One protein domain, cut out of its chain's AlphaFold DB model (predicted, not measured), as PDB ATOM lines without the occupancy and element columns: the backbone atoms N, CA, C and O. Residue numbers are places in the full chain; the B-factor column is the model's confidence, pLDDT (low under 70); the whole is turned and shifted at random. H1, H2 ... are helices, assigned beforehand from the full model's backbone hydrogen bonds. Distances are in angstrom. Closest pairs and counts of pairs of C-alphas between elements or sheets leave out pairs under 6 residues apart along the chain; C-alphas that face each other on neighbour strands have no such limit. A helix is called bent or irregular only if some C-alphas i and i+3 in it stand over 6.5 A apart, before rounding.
ATOM      1  N   ARG A   6     -18.887  10.721 -35.592       76.19
ATOM      2  CA  ARG A   6     -18.136  11.002 -36.819       76.19
ATOM      3  C   ARG A   6     -17.354  12.309 -36.733       76.19
ATOM      4  O   ARG A   6     -16.282  12.405 -37.324       76.19
ATOM      5  N   ILE A   7     -17.865  13.316 -36.022       80.19
ATOM      6  CA  ILE A   7     -17.147  14.582 -35.804       80.19
ATOM      7  C   ILE A   7     -15.944  14.340 -34.894       80.19
ATOM      8  O   ILE A   7     -14.852  14.833 -35.179       80.19
ATOM      9  N   ASN A   8     -16.123  13.542 -33.840       83.00
ATOM     10  CA  ASN A   8     -15.044  13.220 -32.914       83.00
ATOM     11  C   ASN A   8     -13.939  12.399 -33.600       83.00
ATOM     12  O   ASN A   8     -12.763  12.736 -33.482       83.00
ATOM     13  N   ASP A   9     -14.308  11.399 -34.403       85.62
ATOM     14  CA  ASP A   9     -13.353  10.588 -35.166       85.62
ATOM     15  C   ASP A   9     -12.594  11.417 -36.208       85.62
ATOM     16  O   ASP A   9     -11.376  11.299 -36.328       85.62
ATOM     17  N   ARG A  10     -13.276  12.323 -36.925       86.75
ATOM     18  CA  ARG A  10     -12.626  13.252 -37.869       86.75
ATOM     19  C   ARG A  10     -11.654  14.193 -37.165       86.75
ATOM     20  O   ARG A  10     -10.571  14.447 -37.686       86.75
ATOM     21  N   TRP A  11     -12.013  14.688 -35.983       83.50
ATOM     22  CA  TRP A  11     -11.134  15.522 -35.164       83.50
ATOM     23  C   TRP A  11      -9.903  14.753 -34.671       83.50
ATOM     24  O   TRP A  11      -8.785  15.269 -34.713       83.50
ATOM     25  N   LEU A  12     -10.081  13.504 -34.236       84.50
ATOM     26  CA  LEU A  12      -8.986  12.624 -33.828       84.50
ATOM     27  C   LEU A  12      -8.064  12.281 -35.004       84.50
ATOM     28  O   LEU A  12      -6.849  12.392 -34.859       84.50
ATOM     29  N   ALA A  13      -8.621  11.955 -36.172       85.00
ATOM     30  CA  ALA A  13      -7.857  11.698 -37.391       85.00
ATOM     31  C   ALA A  13      -7.074  12.938 -37.853       85.00
ATOM     32  O   ALA A  13      -5.896  12.833 -38.193       85.00
ATOM     33  N   TRP A  14      -7.686  14.126 -37.798       82.62
ATOM     34  CA  TRP A  14      -7.010  15.391 -38.088       82.62
ATOM     35  C   TRP A  14      -5.828  15.632 -37.139       82.62
ATOM     36  O   TRP A  14      -4.715  15.883 -37.605       82.62
ATOM     37  N   LYS A  15      -6.019  15.463 -35.823       78.56
ATOM     38  CA  LYS A  15      -4.924  15.569 -34.841       78.56
ATOM     39  C   LYS A  15      -3.810  14.551 -35.109       78.56
ATOM     40  O   LYS A  15      -2.643  14.928 -35.119       78.56
ATOM     41  N   ALA A  16      -4.162  13.291 -35.367       79.12
ATOM     42  CA  ALA A  16      -3.202  12.220 -35.634       79.12
ATOM     43  C   ALA A  16      -2.375  12.484 -36.902       79.12
ATOM     44  O   ALA A  16      -1.157  12.322 -36.883       79.12
ATOM     45  N   SER A  17      -3.010  12.967 -37.976       76.38
ATOM     46  CA  SER A  17      -2.309  13.313 -39.218       76.38
ATOM     47  C   SER A  17      -1.252  14.400 -39.023       76.38
ATOM     48  O   SER A  17      -0.210  14.344 -39.660       76.38
ATOM     49  N   ARG A  18      -1.481  15.362 -38.118       69.31
ATOM     50  CA  ARG A  18      -0.530  16.448 -37.834       69.31
ATOM     51  C   ARG A  18       0.569  16.035 -36.862       69.31
ATOM     52  O   ARG A  18       1.699  16.470 -37.037       69.31
ATOM     53  N   ALA A  19       0.261  15.168 -35.898       69.81
ATOM     54  CA  ALA A  19       1.256  14.600 -34.988       69.81
ATOM     55  C   ALA A  19       2.296  13.726 -35.716       69.81
ATOM     56  O   ALA A  19       3.421  13.597 -35.252       69.81
ATOM     57  N   ALA A  20       1.934  13.143 -36.863       66.50
ATOM     58  CA  ALA A  20       2.850  12.363 -37.693       66.50
ATOM     59  C   ALA A  20       3.777  13.221 -38.579       66.50
ATOM     60  O   ALA A  20       4.709  12.685 -39.180       66.50
ATOM     61  N   LEU A  21       3.529  14.532 -38.701       70.56
ATOM     62  CA  LEU A  21       4.325  15.411 -39.555       70.56
ATOM     63  C   LEU A  21       5.521  15.958 -38.778       70.56
ATOM     64  O   LEU A  21       5.365  16.747 -37.846       70.56
ATOM     65  N   ARG A  22       6.716  15.576 -39.226       72.81
ATOM     66  CA  ARG A  22       7.975  16.218 -38.854       72.81
ATOM     67  C   ARG A  22       8.370  17.188 -39.951       72.81
ATOM     68  O   ARG A  22       8.530  16.784 -41.100       72.81
ATOM     69  N   VAL A  23       8.489  18.462 -39.603       78.75
ATOM     70  CA  VAL A  23       8.924  19.504 -40.539       78.75
ATOM     71  C   VAL A  23      10.403  19.781 -40.315       78.75
ATOM     72  O   VAL A  23      10.806  20.145 -39.211       78.75
ATOM     73  N   GLU A  24      11.202  19.626 -41.367       81.62
ATOM     74  CA  GLU A  24      12.602  20.050 -41.390       81.62
ATOM     75  C   GLU A  24      12.675  21.523 -41.794       81.62
ATOM     76  O   GLU A  24      12.150  21.924 -42.836       81.62
ATOM     77  N   LEU A  25      13.301  22.345 -40.949       82.50
ATOM     78  CA  LEU A  25      13.542  23.748 -41.265       82.50
ATOM     79  C   LEU A  25      14.924  23.921 -41.898       82.50
ATOM     80  O   LEU A  25      15.866  23.220 -41.526       82.50
ATOM     81  N   PRO A  26      15.076  24.875 -42.832       80.00
ATOM     82  CA  PRO A  26      16.380  25.187 -43.393       80.00
ATOM     83  C   PRO A  26      17.349  25.638 -42.295       80.00
ATOM     84  O   PRO A  26      16.974  26.344 -41.356       80.00
ATOM     85  N   ALA A  27      18.616  25.243 -42.435       80.56
ATOM     86  CA  ALA A  27      19.665  25.629 -41.506       80.56
ATOM     87  C   ALA A  27      19.836  27.155 -41.455       80.56
ATOM     88  O   ALA A  27      19.676  27.859 -42.459       80.56
ATOM     89  N   LYS A  28      20.215  27.664 -40.276       78.50
ATOM     90  CA  LYS A  28      20.532  29.085 -40.106       78.50
ATOM     91  C   LYS A  28      21.646  29.488 -41.059       78.50
ATOM     92  O   LYS A  28      22.669  28.812 -41.173       78.50
ATOM     93  N   ARG A  29      21.465  30.630 -41.714       76.88
ATOM     94  CA  ARG A  29      22.456  31.175 -42.632       76.88
ATOM     95  C   ARG A  29      23.611  31.763 -41.825       76.88
ATOM     96  O   ARG A  29      23.394  32.605 -40.950       76.88
ATOM     97  N   SER A  30      24.825  31.307 -42.115       68.69
ATOM     98  CA  SER A  30      26.060  31.857 -41.560       68.69
ATOM     99  C   SER A  30      26.522  33.067 -42.367       68.69
ATOM    100  O   SER A  30      26.333  33.127 -43.584       68.69
ATOM    101  N   TYR A  31      27.176  34.013 -41.694       68.06
ATOM    102  CA  TYR A  31      27.806  35.141 -42.371       68.06
ATOM    103  C   TYR A  31      28.849  34.641 -43.367       68.06
ATOM    104  O   TYR A  31      29.652  33.761 -43.059       68.06
ATOM    105  N   SER A  32      28.835  35.210 -44.564       67.44
ATOM    106  CA  SER A  32      29.854  34.968 -45.578       67.44
ATOM    107  C   SER A  32      30.156  36.273 -46.298       67.44
ATOM    108  O   SER A  32      29.397  37.236 -46.190       67.44
ATOM    109  N   MET A  33      31.234  36.288 -47.078       58.91
ATOM    110  CA  MET A  33      31.608  37.431 -47.915       58.91
ATOM    111  C   MET A  33      30.486  37.869 -48.881       58.91
ATOM    112  O   MET A  33      30.460  39.021 -49.299       58.91
ATOM    113  N   TYR A  34      29.540  36.973 -49.190       63.88
ATOM    114  CA  TYR A  34      28.431  37.187 -50.126       63.88
ATOM    115  C   TYR A  34      27.062  37.347 -49.454       63.88
ATOM    116  O   TYR A  34      26.060  37.496 -50.147       63.88
ATOM    117  N   ALA A  35      26.992  37.268 -48.123       62.88
ATOM    118  CA  ALA A  35      25.737  37.355 -47.388       62.88
ATOM    119  C   ALA A  35      25.830  38.483 -46.363       62.88
ATOM    120  O   ALA A  35      26.501  38.369 -45.333       62.88
ATOM    121  N   THR A  36      25.154  39.591 -46.662       66.88
ATOM    122  CA  THR A  36      25.176  40.786 -45.822       66.88
ATOM    123  C   THR A  36      24.597  40.458 -44.445       66.88
ATOM    124  O   THR A  36      23.617  39.718 -44.328       66.88
ATOM    125  N   LYS A  37      25.180  41.028 -43.380       67.31
ATOM    126  CA  LYS A  37      24.775  40.767 -41.986       67.31
ATOM    127  C   LYS A  37      23.259  40.901 -41.782       67.31
ATOM    128  O   LYS A  37      22.652  40.077 -41.107       67.31
ATOM    129  N   HIS A  38      22.649  41.901 -42.415       72.00
ATOM    130  CA  HIS A  38      21.220  42.189 -42.299       72.00
ATOM    131  C   HIS A  38      20.318  41.117 -42.934       72.00
ATOM    132  O   HIS A  38      19.317  40.728 -42.339       72.00
ATOM    133  N   GLU A  39      20.701  40.579 -44.092       73.00
ATOM    134  CA  GLU A  39      19.934  39.541 -44.795       73.00
ATOM    135  C   GLU A  39      19.980  38.203 -44.051       73.00
ATOM    136  O   GLU A  39      18.974  37.502 -43.961       73.00
ATOM    137  N   CYS A  40      21.134  37.864 -43.464       75.88
ATOM    138  CA  CYS A  40      21.269  36.664 -42.637       75.88
ATOM    139  C   CYS A  40      20.431  36.762 -41.358       75.88
ATOM    140  O   CYS A  40      19.790  35.786 -40.978       75.88
ATOM    141  N   HIS A  41      20.401  37.934 -40.711       80.06
ATOM    142  CA  HIS A  41      19.562  38.162 -39.532       80.06
ATOM    143  C   HIS A  41      18.075  38.031 -39.858       80.06
ATOM    144  O   HIS A  41      17.391  37.247 -39.213       80.06
ATOM    145  N   ALA A  42      17.593  38.722 -40.895       82.44
ATOM    146  CA  ALA A  42      16.184  38.665 -41.278       82.44
ATOM    147  C   ALA A  42      15.734  37.237 -41.632       82.44
ATOM    148  O   ALA A  42      14.648  36.811 -41.238       82.44
ATOM    149  N   PHE A  43      16.583  36.476 -42.332       82.19
ATOM    150  CA  PHE A  43      16.309  35.081 -42.667       82.19
ATOM    151  C   PHE A  43      16.267  34.180 -41.425       82.19
ATOM    152  O   PHE A  43      15.328  33.405 -41.253       82.19
ATOM    153  N   ASN A  44      17.246  34.310 -40.528       84.06
ATOM    154  CA  ASN A  44      17.300  33.515 -39.302       84.06
ATOM    155  C   ASN A  44      16.141  33.852 -38.347       84.06
ATOM    156  O   ASN A  44      15.559  32.941 -37.759       84.06
ATOM    157  N   ASP A  45      15.750  35.123 -38.246       86.75
ATOM    158  CA  ASP A  45      14.597  35.557 -37.450       86.75
ATOM    159  C   ASP A  45      13.279  35.016 -38.022       86.75
ATOM    160  O   ASP A  45      12.379  34.631 -37.271       86.75
ATOM    161  N   ALA A  46      13.150  34.955 -39.352       86.31
ATOM    162  CA  ALA A  46      11.995  34.346 -40.004       86.31
ATOM    163  C   ALA A  46      11.915  32.836 -39.724       86.31
ATOM    164  O   ALA A  46      10.829  32.340 -39.422       86.31
ATOM    165  N   ILE A  47      13.046  32.119 -39.752       87.06
ATOM    166  CA  ILE A  47      13.102  30.689 -39.402       87.06
ATOM    167  C   ILE A  47      12.633  30.456 -37.963       87.06
ATOM    168  O   ILE A  47      11.825  29.560 -37.729       87.06
ATOM    169  N   GLU A  48      13.083  31.269 -37.004       86.50
ATOM    170  CA  GLU A  48      12.659  31.130 -35.604       86.50
ATOM    171  C   GLU A  48      11.160  31.409 -35.424       86.50
ATOM    172  O   GLU A  48      10.468  30.657 -34.739       86.50
ATOM    173  N   LYS A  49      10.614  32.426 -36.104       88.56
ATOM    174  CA  LYS A  49       9.164  32.694 -36.086       88.56
ATOM    175  C   LYS A  49       8.354  31.528 -36.649       88.56
ATOM    176  O   LYS A  49       7.319  31.175 -36.088       88.56
ATOM    177  N   VAL A  50       8.818  30.920 -37.742       87.06
ATOM    178  CA  VAL A  50       8.167  29.745 -38.341       87.06
ATOM    179  C   VAL A  50       8.265  28.538 -37.410       87.06
ATOM    180  O   VAL A  50       7.271  27.843 -37.217       87.06
ATOM    181  N   LYS A  51       9.421  28.314 -36.778       86.38
ATOM    182  CA  LYS A  51       9.614  27.250 -35.782       86.38
ATOM    183  C   LYS A  51       8.627  27.367 -34.623       86.38
ATOM    184  O   LYS A  51       8.016  26.371 -34.238       86.38
ATOM    185  N   GLU A  52       8.444  28.575 -34.104       86.31
ATOM    186  CA  GLU A  52       7.508  28.839 -33.012       86.31
ATOM    187  C   GLU A  52       6.049  28.646 -33.454       86.31
ATOM    188  O   GLU A  52       5.278  27.970 -32.772       86.31
ATOM    189  N   ALA A  53       5.677  29.138 -34.641       87.00
ATOM    190  CA  ALA A  53       4.336  28.950 -35.196       87.00
ATOM    191  C   ALA A  53       3.996  27.467 -35.436       87.00
ATOM    192  O   ALA A  53       2.876  27.031 -35.162       87.00
ATOM    193  N   LEU A  54       4.961  26.667 -35.905       84.75
ATOM    194  CA  LEU A  54       4.791  25.223 -36.094       84.75
ATOM    195  C   LEU A  54       4.594  24.497 -34.758       84.75
ATOM    196  O   LEU A  54       3.688  23.669 -34.650       84.75
ATOM    197  N   ARG A  55       5.359  24.863 -33.721       81.25
ATOM    198  CA  ARG A  55       5.174  24.334 -32.360       81.25
ATOM    199  C   ARG A  55       3.805  24.681 -31.783       81.25
ATOM    200  O   ARG A  55       3.137  23.798 -31.252       81.25
ATOM    201  N   GLN A  56       3.353  25.927 -31.935       82.25
ATOM    202  CA  GLN A  56       2.010  26.346 -31.509       82.25
ATOM    203  C   GLN A  56       0.903  25.591 -32.255       82.25
ATOM    204  O   GLN A  56      -0.129  25.266 -31.675       82.25
ATOM    205  N   ALA A  57       1.132  25.251 -33.526       80.81
ATOM    206  CA  ALA A  57       0.226  24.432 -34.324       80.81
ATOM    207  C   ALA A  57       0.294  22.922 -34.002       80.81
ATOM    208  O   ALA A  57      -0.372  22.132 -34.682       80.81
ATOM    209  N   GLY A  58       1.090  22.520 -33.002       77.75
ATOM    210  CA  GLY A  58       1.263  21.131 -32.573       77.75
ATOM    211  C   GLY A  58       2.035  20.260 -33.566       77.75
ATOM    212  O   GLY A  58       1.851  19.046 -33.563       77.75
ATOM    213  N   ILE A  59       2.843  20.867 -34.440       79.25
ATOM    214  CA  ILE A  59       3.684  20.167 -35.415       79.25
ATOM    215  C   ILE A  59       5.088  19.999 -34.827       79.25
ATOM    216  O   ILE A  59       5.674  20.950 -34.304       79.25
ATOM    217  N   GLU A  60       5.639  18.791 -34.930       76.81
ATOM    218  CA  GLU A  60       7.005  18.511 -34.498       76.81
ATOM    219  C   GLU A  60       7.992  19.102 -35.516       76.81
ATOM    220  O   GLU A  60       7.914  18.847 -36.719       76.81
ATOM    221  N   VAL A  61       8.926  19.923 -35.036       77.38
ATOM    222  CA  VAL A  61       9.995  20.493 -35.863       77.38
ATOM    223  C   VAL A  61      11.264  19.699 -35.602       77.38
ATOM    224  O   VAL A  61      11.705  19.617 -34.452       77.38
ATOM    225  N   ALA A  62      11.828  19.116 -36.658       71.94
ATOM    226  CA  ALA A  62      13.089  18.392 -36.583       71.94
ATOM    227  C   ALA A  62      14.240  19.348 -36.191       71.94
ATOM    228  O   ALA A  62      14.177  20.538 -36.521       71.94
TER     229      ALA A  62
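Overview. This is residues 6 to 62 of the 63 residues of an uncharacterized protein of Pseudomonas aeruginosa (UniProt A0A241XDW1). Picture a long, thin rod: helix H1 sticks out at one end with its residues 6 to 14, an extended stretch of chain runs on from it to the far end, and helix H2 folds back alongside that stretch. After H2 the last residues turn back, and a short parallel pairing ties residues 60 to 61 to residues 22 to 23. The printed part has 57 residues, with two named helices, H1 then H2, and no named strand; its class is all helix. The whole is extended, with a radius of gyration of the C-alphas of 16.5 A and spans of 57 by 14 by 11 A.

Arrangement. Start at H1, residues 6 to 19, and look for its residues 6 to 14, which stand free. Next comes a long link of 17 residues, which leads to H2, residues 37 to 56. H1 and H2 are apart, with no C-alpha of the one within 8 A of the other. In both helices, every pair of O i and N i+4 is within hydrogen-bond range.

Along the chain. Find C-alpha 6 at (-18.136, 11.002, -36.819); from there H1 runs 19.8 A to C-alpha 19 at (1.256, 14.600, -34.988). Then go to C-alpha 37 at (24.775, 40.767, -41.986), where H2 begins; it runs 28.9 A to C-alpha 56 at (2.010, 26.346, -31.509). Neither helix is bent.

Size, cuts and confidence. Look at Arg 6 and Met 33 for the two C-alphas farthest apart, 57.4 A. The printed part has no cut, and the C-alphas of its first and last residues, Arg 6 and Ala 62, are 32.1 A apart. Without residues 6 to 14, the body spans 45 by 14 by 9 A. The mean pLDDT of the printed part is 78.2; look for values under 70 at residues 18 to 20 and 30 to 37.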